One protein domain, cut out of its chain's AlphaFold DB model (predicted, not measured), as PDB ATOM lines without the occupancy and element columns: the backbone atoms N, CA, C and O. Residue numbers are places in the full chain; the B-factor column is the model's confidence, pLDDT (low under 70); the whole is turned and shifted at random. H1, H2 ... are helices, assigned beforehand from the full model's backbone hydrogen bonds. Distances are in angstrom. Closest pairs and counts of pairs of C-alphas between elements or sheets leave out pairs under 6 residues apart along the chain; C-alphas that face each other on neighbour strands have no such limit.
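AT A GLANCE: This is residues 164 to 224 of the 244 residues of the protein "DHQ_synthase domain-containing protein" of Enterococcus sp. 3H8_DIV0648 (UniProt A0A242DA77). A helical hairpin of H1 and H2, lying side by side and running opposite ways, makes the core. The short H3 packs beside the first part of H2, and H4 packs against the last part of H1, on the side of H1 away from H2, so that contacts run H4, H1, H2, H3 although the chain order is H1, H2, H3, H4. The printed part has 61 residues with four named helices and no named strand, and its class is all helix. It is compact, with a radius of gyration of the C-alphas of 11.5 A, and its spans are 34 by 22 by 17 A, only just elongated.

IN THESE COORDINATES: The longest helix, H1, covers residues 166 to 178 and measures 18.4 A from its first C-alpha, at (228.009, 259.101, 260.482), to its last, at (241.956, 270.316, 264.808). H2 covers residues 186 to 196 and measures 15.7 A. H3 is residues 204 to 209, 8.4 A long. H4 is residues 217 to 224, 11.1 A long, and ends at C-alpha 224, at (238.583, 262.259, 272.641).

HOW THE PARTS SIT: H1 and H2 form a helical hairpin. They touch, with the C-alphas of Gln 173 and Arg 188 the closest at 6.2 A, and run opposite ways at a shallow tilt of 23 degrees. H1 also touches H4, with its residues 174 to 178 alone. The closest C-alphas there are those of Phe 175 and Leu 223, 6.3 A apart, and the two helices run opposite ways at a steep tilt of 39 degrees. H2 and H3 form a second helical hairpin. They touch, with the C-alphas of Ser 187 and Ile 207 the closest at 4.3 A, and run opposite ways at a shallow tilt of 27 degrees. The helix packing is mostly aligned, but only just: 2 of the 3 touching pairs are at a shallow tilt. H1 and H3 are apart, H2 and H4 are apart, and H3 and H4 are apart. In H1, H2 and H3 every O i to N i+4 pair is within hydrogen-bond range; in H4 it is 1 of 4, beside 2 of 5 O i to N i+3 pairs.

THE WHOLE: The two C-alphas farthest apart are those of Cys 198 and Ser 218, at 34.0 A. The printed part has no cut. The three links, H1 to H2, H2 to H3 and H3 to H4, are short, with 7 residues each, and no link is long. The mean pLDDT of the printed part is 83.0, but residues 216 to 224 are under 70, and the mean for H4 is 54.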
ATOM      1  N   ALA A 164     231.604 252.383 258.904       87.25
ATOM      2  CA  ALA A 164     231.731 253.467 259.871       87.25
ATOM      3  C   ALA A 164     230.484 254.362 259.913       87.25
ATOM      4  O   ALA A 164     229.996 254.845 258.879       87.25
ATOM      5  N   SER A 165     230.011 254.640 261.127       88.19
ATOM      6  CA  SER A 165     228.818 255.455 261.341       88.19
ATOM      7  C   SER A 165     229.032 256.915 260.925       88.19
ATOM      8  O   SER A 165     230.156 257.410 260.767       88.19
ATOM      9  N   VAL A 166     227.935 257.661 260.772       87.69
ATOM     10  CA  VAL A 166     228.009 259.101 260.482       87.69
ATOM     11  C   VAL A 166     228.740 259.841 261.610       87.69
ATOM     12  O   VAL A 166     229.506 260.771 261.344       87.69
ATOM     13  N   GLU A 167     228.567 259.408 262.858       87.38
ATOM     14  CA  GLU A 167     229.253 259.938 264.038       87.38
ATOM     15  C   GLU A 167     230.763 259.691 263.980       87.38
ATOM     16  O   GLU A 167     231.537 260.616 264.248       87.38
ATOM     17  N   GLU A 168     231.205 258.496 263.581       87.50
ATOM     18  CA  GLU A 168     232.629 258.204 263.389       87.50
ATOM     19  C   GLU A 168     233.231 259.071 262.282       87.50
ATOM     20  O   GLU A 168     234.265 259.717 262.479       87.50
ATOM     21  N   VAL A 169     232.562 259.168 261.129       89.81
ATOM     22  CA  VAL A 169     233.036 260.005 260.016       89.81
ATOM     23  C   VAL A 169     233.128 261.474 260.439       89.81
ATOM     24  O   VAL A 169     234.123 262.145 260.141       89.81
ATOM     25  N   ASN A 170     232.141 261.983 261.178       87.50
ATOM     26  CA  ASN A 170     232.153 263.343 261.724       87.50
ATOM     27  C   ASN A 170     233.274 263.546 262.751       87.50
ATOM     28  O   ASN A 170     233.928 264.598 262.761       87.50
ATOM     29  N   SER A 171     233.541 262.538 263.579       85.44
ATOM     30  CA  SER A 171     234.637 262.547 264.551       85.44
ATOM     31  C   SER A 171     235.990 262.644 263.846       85.44
ATOM     32  O   SER A 171     236.812 263.492 264.200       85.44
ATOM     33  N   VAL A 172     236.189 261.895 262.759       88.94
ATOM     34  CA  VAL A 172     237.396 261.992 261.924       88.94
ATOM     35  C   VAL A 172     237.489 263.349 261.222       88.94
ATOM     36  O   VAL A 172     238.555 263.966 261.202       88.94
ATOM     37  N   GLN A 173     236.401 263.887 260.667       88.75
ATOM     38  CA  GLN A 173     236.432 265.222 260.050       88.75
ATOM     39  C   GLN A 173     236.817 266.312 261.059       88.75
ATOM     40  O   GLN A 173     237.637 267.185 260.746       88.75
ATOM     41  N   THR A 174     236.270 266.228 262.273       86.25
ATOM     42  CA  THR A 174     236.607 267.097 263.408       86.25
ATOM     43  C   THR A 174     238.067 266.929 263.809       86.25
ATOM     44  O   THR A 174     238.765 267.916 264.049       86.25
ATOM     45  N   PHE A 175     238.568 265.696 263.805       85.69
ATOM     46  CA  PHE A 175     239.974 265.398 264.035       85.69
ATOM     47  C   PHE A 175     240.876 266.108 263.036       85.69
ATOM     48  O   PHE A 175     241.748 266.891 263.421       85.69
ATOM     49  N   LEU A 176     240.591 265.949 261.746       87.19
ATOM     50  CA  LEU A 176     241.326 266.639 260.698       87.19
ATOM     51  C   LEU A 176     241.233 268.166 260.855       87.19
ATOM     52  O   LEU A 176     242.176 268.856 260.474       87.19
ATOM     53  N   LEU A 177     240.105 268.722 261.338       86.94
ATOM     54  CA  LEU A 177     239.913 270.172 261.607       86.94
ATOM     55  C   LEU A 177     240.887 270.673 262.647       86.94
ATOM     56  O   LEU A 177     241.588 271.654 262.402       86.94
ATOM     57  N   LYS A 178     241.014 269.950 263.752       83.38
ATOM     58  CA  LYS A 178     241.956 270.316 264.808       83.38
ATOM     59  C   LYS A 178     243.421 270.150 264.385       83.38
ATOM     60  O   LYS A 178     244.292 270.782 264.976       83.38
ATOM     61  N   LEU A 179     243.708 269.372 263.336       83.88
ATOM     62  CA  LEU A 179     245.039 269.340 262.714       83.88
ATOM     63  C   LEU A 179     245.353 270.568 261.845       83.88
ATOM     64  O   LEU A 179     246.513 270.738 261.475       83.88
ATOM     65  N   GLY A 180     244.366 271.416 261.539       86.38
ATOM     66  CA  GLY A 180     244.530 272.605 260.698       86.38
ATOM     67  C   GLY A 180     244.304 272.366 259.204       86.38
ATOM     68  O   GLY A 180     244.603 273.238 258.397       86.38
ATOM     69  N   LEU A 181     243.772 271.205 258.804       86.50
ATOM     70  CA  LEU A 181     243.443 270.960 257.395       86.50
ATOM     71  C   LEU A 181     242.202 271.791 256.992       86.50
ATOM     72  O   LEU A 181     241.373 272.130 257.839       86.50
ATOM     73  N   SER A 182     242.022 272.144 255.721       85.75
ATOM     74  CA  SER A 182     240.797 272.817 255.245       85.75
ATOM     75  C   SER A 182     239.734 271.799 254.803       85.75
ATOM     76  O   SER A 182     240.011 270.604 254.678       85.75
ATOM     77  N   GLN A 183     238.480 272.235 254.618       85.50
ATOM     78  CA  GLN A 183     237.409 271.357 254.108       85.50
ATOM     79  C   GLN A 183     237.627 270.920 252.653       85.50
ATOM     80  O   GLN A 183     237.131 269.865 252.261       85.50
ATOM     81  N   ASP A 184     238.444 271.666 251.910       87.38
ATOM     82  CA  ASP A 184     238.825 271.362 250.527       87.38
ATOM     83  C   ASP A 184     240.010 270.392 250.429       87.38
ATOM     84  O   ASP A 184     240.331 269.894 249.348       87.38
ATOM     85  N   HIS A 185     240.649 270.081 251.561       90.94
ATOM     86  CA  HIS A 185     241.761 269.147 251.614       90.94
ATOM     87  C   HIS A 185     241.348 267.742 251.157       90.94
ATOM     88  O   HIS A 185     240.249 267.267 251.458       90.94
ATOM     89  N   ALA A 186     242.265 267.046 250.478       88.62
ATOM     90  CA  ALA A 186     242.019 265.744 249.861       88.62
ATOM     91  C   ALA A 186     241.363 264.737 250.820       88.62
ATOM     92  O   ALA A 186     240.350 264.135 250.464       88.62
ATOM     93  N   SER A 187     241.891 264.606 252.041       87.88
ATOM     94  CA  SER A 187     241.360 263.693 253.061       87.88
ATOM     95  C   SER A 187     239.930 264.031 253.495       87.88
ATOM     96  O   SER A 187     239.080 263.146 253.574       87.88
ATOM     97  N   ARG A 188     239.618 265.312 253.719       89.44
ATOM     98  CA  ARG A 188     238.265 265.739 254.110       89.44
ATOM     99  C   ARG A 188     237.256 265.617 252.993       89.44
ATOM    100  O   ARG A 188     236.120 265.224 253.245       89.44
ATOM    101  N   ARG A 189     237.657 265.934 251.764       90.81
ATOM    102  CA  ARG A 189     236.788 265.784 250.601       90.81
ATOM    103  C   ARG A 189     236.372 264.327 250.411       90.81
ATOM    104  O   ARG A 189     235.216 264.085 250.085       90.81
ATOM    105  N   GLU A 190     237.271 263.372 250.651       91.81
ATOM    106  CA  GLU A 190     236.919 261.946 250.618       91.81
ATOM    107  C   GLU A 190     235.944 261.555 251.739       91.81
ATOM    108  O   GLU A 190     234.928 260.926 251.457       91.81
ATOM    109  N   LEU A 191     236.159 262.003 252.982       90.56
ATOM    110  CA  LEU A 191     235.212 261.746 254.080       90.56
ATOM    111  C   LEU A 191     233.835 262.389 253.841       90.56
ATOM    112  O   LEU A 191     232.814 261.816 254.199       90.56
ATOM    113  N   ARG A 192     233.778 263.561 253.200       90.69
ATOM    114  CA  ARG A 192     232.511 264.202 252.800       90.69
ATOM    115  C   ARG A 192     231.771 263.432 251.713       90.69
ATOM    116  O   ARG A 192     230.548 263.483 251.669       90.69
ATOM    117  N   LYS A 193     232.485 262.761 250.806       91.00
ATOM    118  CA  LYS A 193     231.842 261.878 249.822       91.00
ATOM    119  C   LYS A 193     231.200 260.691 250.523       91.00
ATOM    120  O   LYS A 193     230.059 260.384 250.209       91.00
ATOM    121  N   LYS A 194     231.884 260.107 251.512       89.12
ATOM    122  CA  LYS A 194     231.359 258.988 252.305       89.12
ATOM    123  C   LYS A 194     230.005 259.298 252.944       89.12
ATOM    124  O   LYS A 194     229.117 258.464 252.882       89.12
ATOM    125  N   THR A 195     229.819 260.504 253.482       87.12
ATOM    126  CA  THR A 195     228.534 260.897 254.092       87.12
ATOM    127  C   THR A 195     227.434 261.239 253.086       87.12
ATOM    128  O   THR A 195     226.267 261.288 253.461       87.12
ATOM    129  N   ARG A 196     227.779 261.523 251.824       88.19
ATOM    130  CA  ARG A 196     226.830 261.991 250.795       88.19
ATOM    131  C   ARG A 196     226.454 260.929 249.771       88.19
ATOM    132  O   ARG A 196     225.413 261.048 249.137       88.19
ATOM    133  N   ILE A 197     227.326 259.952 249.554       88.31
ATOM    134  CA  ILE A 197     227.206 258.957 248.493       88.31
ATOM    135  C   ILE A 197     227.083 257.586 249.151       88.31
ATOM    136  O   ILE A 197     228.034 257.089 249.757       88.31
ATOM    137  N   CYS A 198     225.909 256.971 249.009       83.88
ATOM    138  CA  CYS A 198     225.666 255.609 249.473       83.88
ATOM    139  C   CYS A 198     226.640 254.633 248.787       83.88
ATOM    140  O   CYS A 198     226.871 254.732 247.582       83.88
ATOM    141  N   GLY A 199     227.249 253.727 249.555       83.19
ATOM    142  CA  GLY A 199     228.218 252.752 249.041       83.19
ATOM    143  C   GLY A 199     229.595 253.318 248.663       83.19
ATOM    144  O   GLY A 199     230.429 252.581 248.142       83.19
ATOM    145  N   HIS A 200     229.882 254.602 248.922       88.69
ATOM    146  CA  HIS A 200     231.202 255.178 248.629       88.69
ATOM    147  C   HIS A 200     232.297 254.503 249.457       88.69
ATOM    148  O   HIS A 200     232.228 254.486 250.687       88.69
ATOM    149  N   GLN A 201     233.330 253.993 248.788       89.62
ATOM    150  CA  GLN A 201     234.491 253.401 249.446       89.62
ATOM    151  C   GLN A 201     235.570 254.448 249.712       89.62
ATOM    152  O   GLN A 201     235.903 255.270 248.851       89.62
ATOM    153  N   LEU A 202     236.137 254.426 250.917       90.88
ATOM    154  CA  LEU A 202     237.185 255.370 251.292       90.88
ATOM    155  C   LEU A 202     238.499 255.067 250.566       90.88
ATOM    156  O   LEU A 202     239.008 253.950 250.572       90.88
ATOM    157  N   ASN A 203     239.112 256.107 250.001       91.38
ATOM    158  CA  ASN A 203     240.458 256.007 249.451       91.38
ATOM    159  C   ASN A 203     241.497 256.227 250.563       91.38
ATOM    160  O   ASN A 203     241.964 257.350 250.776       91.38
ATOM    161  N   TYR A 204     241.854 255.149 251.269       91.88
ATOM    162  CA  TYR A 204     242.818 255.188 252.375       91.88
ATOM    163  C   TYR A 204     244.161 255.771 251.964       91.88
ATOM    164  O   TYR A 204     244.689 256.611 252.681       91.88
ATOM    165  N   LYS A 205     244.686 255.393 250.792       90.75
ATOM    166  CA  LYS A 205     245.957 255.925 250.286       90.75
ATOM    167  C   LYS A 205     245.917 257.449 250.214       90.75
ATOM    168  O   LYS A 205     246.733 258.122 250.830       90.75
ATOM    169  N   LYS A 206     244.896 257.998 249.551       90.00
ATOM    170  CA  LYS A 206     244.712 259.446 249.425       90.00
ATOM    171  C   LYS A 206     244.561 260.134 250.780       90.00
ATOM    172  O   LYS A 206     245.060 261.240 250.937       90.00
ATOM    173  N   ILE A 207     243.871 259.519 251.741       91.19
ATOM    174  CA  ILE A 207     243.710 260.090 253.086       91.19
ATOM    175  C   ILE A 207     245.046 260.072 253.843       91.19
ATOM    176  O   ILE A 207     245.443 261.102 254.385       91.19
ATOM    177  N   LEU A 208     245.745 258.936 253.850       91.19
ATOM    178  CA  LEU A 208     247.010 258.736 254.559       91.19
ATOM    179  C   LEU A 208     248.154 259.568 253.968       91.19
ATOM    180  O   LEU A 208     248.985 260.062 254.728       91.19
ATOM    181  N   ASP A 209     248.197 259.766 252.652       90.38
ATOM    182  CA  ASP A 209     249.183 260.633 251.986       90.38
ATOM    183  C   ASP A 209     248.983 262.107 252.364       90.38
ATOM    184  O   ASP A 209     249.936 262.877 252.438       90.38
ATOM    185  N   ALA A 210     247.741 262.494 252.659       89.19
ATOM    186  CA  ALA A 210     247.384 263.845 253.072       89.19
ATOM    187  C   ALA A 210     247.673 264.119 254.565       89.19
ATOM    188  O   ALA A 210     247.632 265.268 255.006       89.19
ATOM    189  N   LEU A 211     247.909 263.081 255.369       88.94
ATOM    190  CA  LEU A 211     248.188 263.218 256.796       88.94
ATOM    191  C   LEU A 211     249.681 263.470 257.058       88.94
ATOM    192  O   LEU A 211     250.532 262.888 256.381       88.94
ATOM    193  N   PRO A 212     250.023 264.277 258.084       86.25
ATOM    194  CA  PRO A 212     251.414 264.492 258.460       86.25
ATOM    195  C   PRO A 212     252.090 263.168 258.834       86.25
ATOM    196  O   PRO A 212     251.472 262.265 259.400       86.25
ATOM    197  N   SER A 213     253.385 263.064 258.536       80.50
ATOM    198  CA  SER A 213     254.188 261.849 258.737       80.50
ATOM    199  C   SER A 213     254.365 261.445 260.204       80.50
ATOM    200  O   SER A 213     254.709 260.300 260.487       80.50
ATOM    201  N   ASN A 214     254.145 262.375 261.134       81.06
ATOM    202  CA  ASN A 214     254.097 262.110 262.561       81.06
ATOM    203  C   ASN A 214     252.904 262.850 263.158       81.06
ATOM    204  O   ASN A 214     252.867 264.084 263.161       81.06
ATOM    205  N   LEU A 215     251.934 262.093 263.651       77.56
ATOM    206  CA  LEU A 215     250.769 262.630 264.330       77.56
ATOM    207  C   LEU A 215     251.078 262.771 265.831       77.56
ATOM    208  O   LEU A 215     251.189 261.757 266.518       77.56
ATOM    209  N   PRO A 216     251.243 264.002 266.365       65.19
ATOM    210  CA  PRO A 216     251.537 264.178 267.780       65.19
ATOM    211  C   PRO A 216     250.308 263.818 268.609       65.19
ATOM    212  O   PRO A 216     249.210 264.344 268.397       65.19
ATOM    213  N   PHE A 217     250.522 262.967 269.605       62.91
ATOM    214  CA  PHE A 217     249.459 262.472 270.465       62.91
ATOM    215  C   PHE A 217     248.720 263.593 271.221       62.91
ATOM    216  O   PHE A 217     247.508 263.541 271.402       62.91
ATOM    217  N   SER A 218     249.409 264.691 271.552       59.62
ATOM    218  CA  SER A 218     248.799 265.878 272.172       59.62
ATOM    219  C   SER A 218     247.662 266.493 271.345       59.62
ATOM    220  O   SER A 218     246.713 267.044 271.909       59.62
ATOM    221  N   LYS A 219     247.711 266.380 270.008       60.53
ATOM    222  CA  LYS A 219     246.612 266.812 269.134       60.53
ATOM    223  C   LYS A 219     245.465 265.803 269.142       60.53
ATOM    224  O   LYS A 219     244.321 266.239 269.163       60.53
ATOM    225  N   GLN A 220     245.754 264.500 269.196       58.28
ATOM    226  CA  GLN A 220     244.758 263.422 269.297       58.28
ATOM    227  C   GLN A 220     243.990 263.457 270.631       58.28
ATOM    228  O   GLN A 220     242.774 263.305 270.652       58.28
ATOM    229  N   MET A 221     244.651 263.764 271.747       52.12
ATOM    230  CA  MET A 221     244.008 263.748 273.066       52.12
ATOM    231  C   MET A 221     242.970 264.869 273.267       52.12
ATOM    232  O   MET A 221     241.958 264.672 273.934       52.12
ATOM    233  N   ARG A 222     243.150 266.036 272.623       47.34
ATOM    234  CA  ARG A 222     242.140 267.121 272.608       47.34
ATOM    235  C   ARG A 222     240.853 266.744 271.854       47.34
ATOM    236  O   ARG A 222     239.949 267.576 271.746       47.34
ATOM    237  N   LEU A 223     240.796 265.562 271.235       47.09
ATOM    238  CA  LEU A 223     239.704 265.117 270.364       47.09
ATOM    239  C   LEU A 223     238.793 264.097 271.018       47.09
ATOM    240  O   LEU A 223     237.580 264.239 270.857       47.09
ATOM    241  N   LEU A 224     239.353 263.199 271.831       45.19
ATOM    242  CA  LEU A 224     238.583 262.259 272.641       45.19
ATOM    243  C   LEU A 224     237.579 263.006 273.541       45.19
ATOM    244  O   LEU A 224     236.423 262.623 273.596       45.19
TER     245      LEU A 224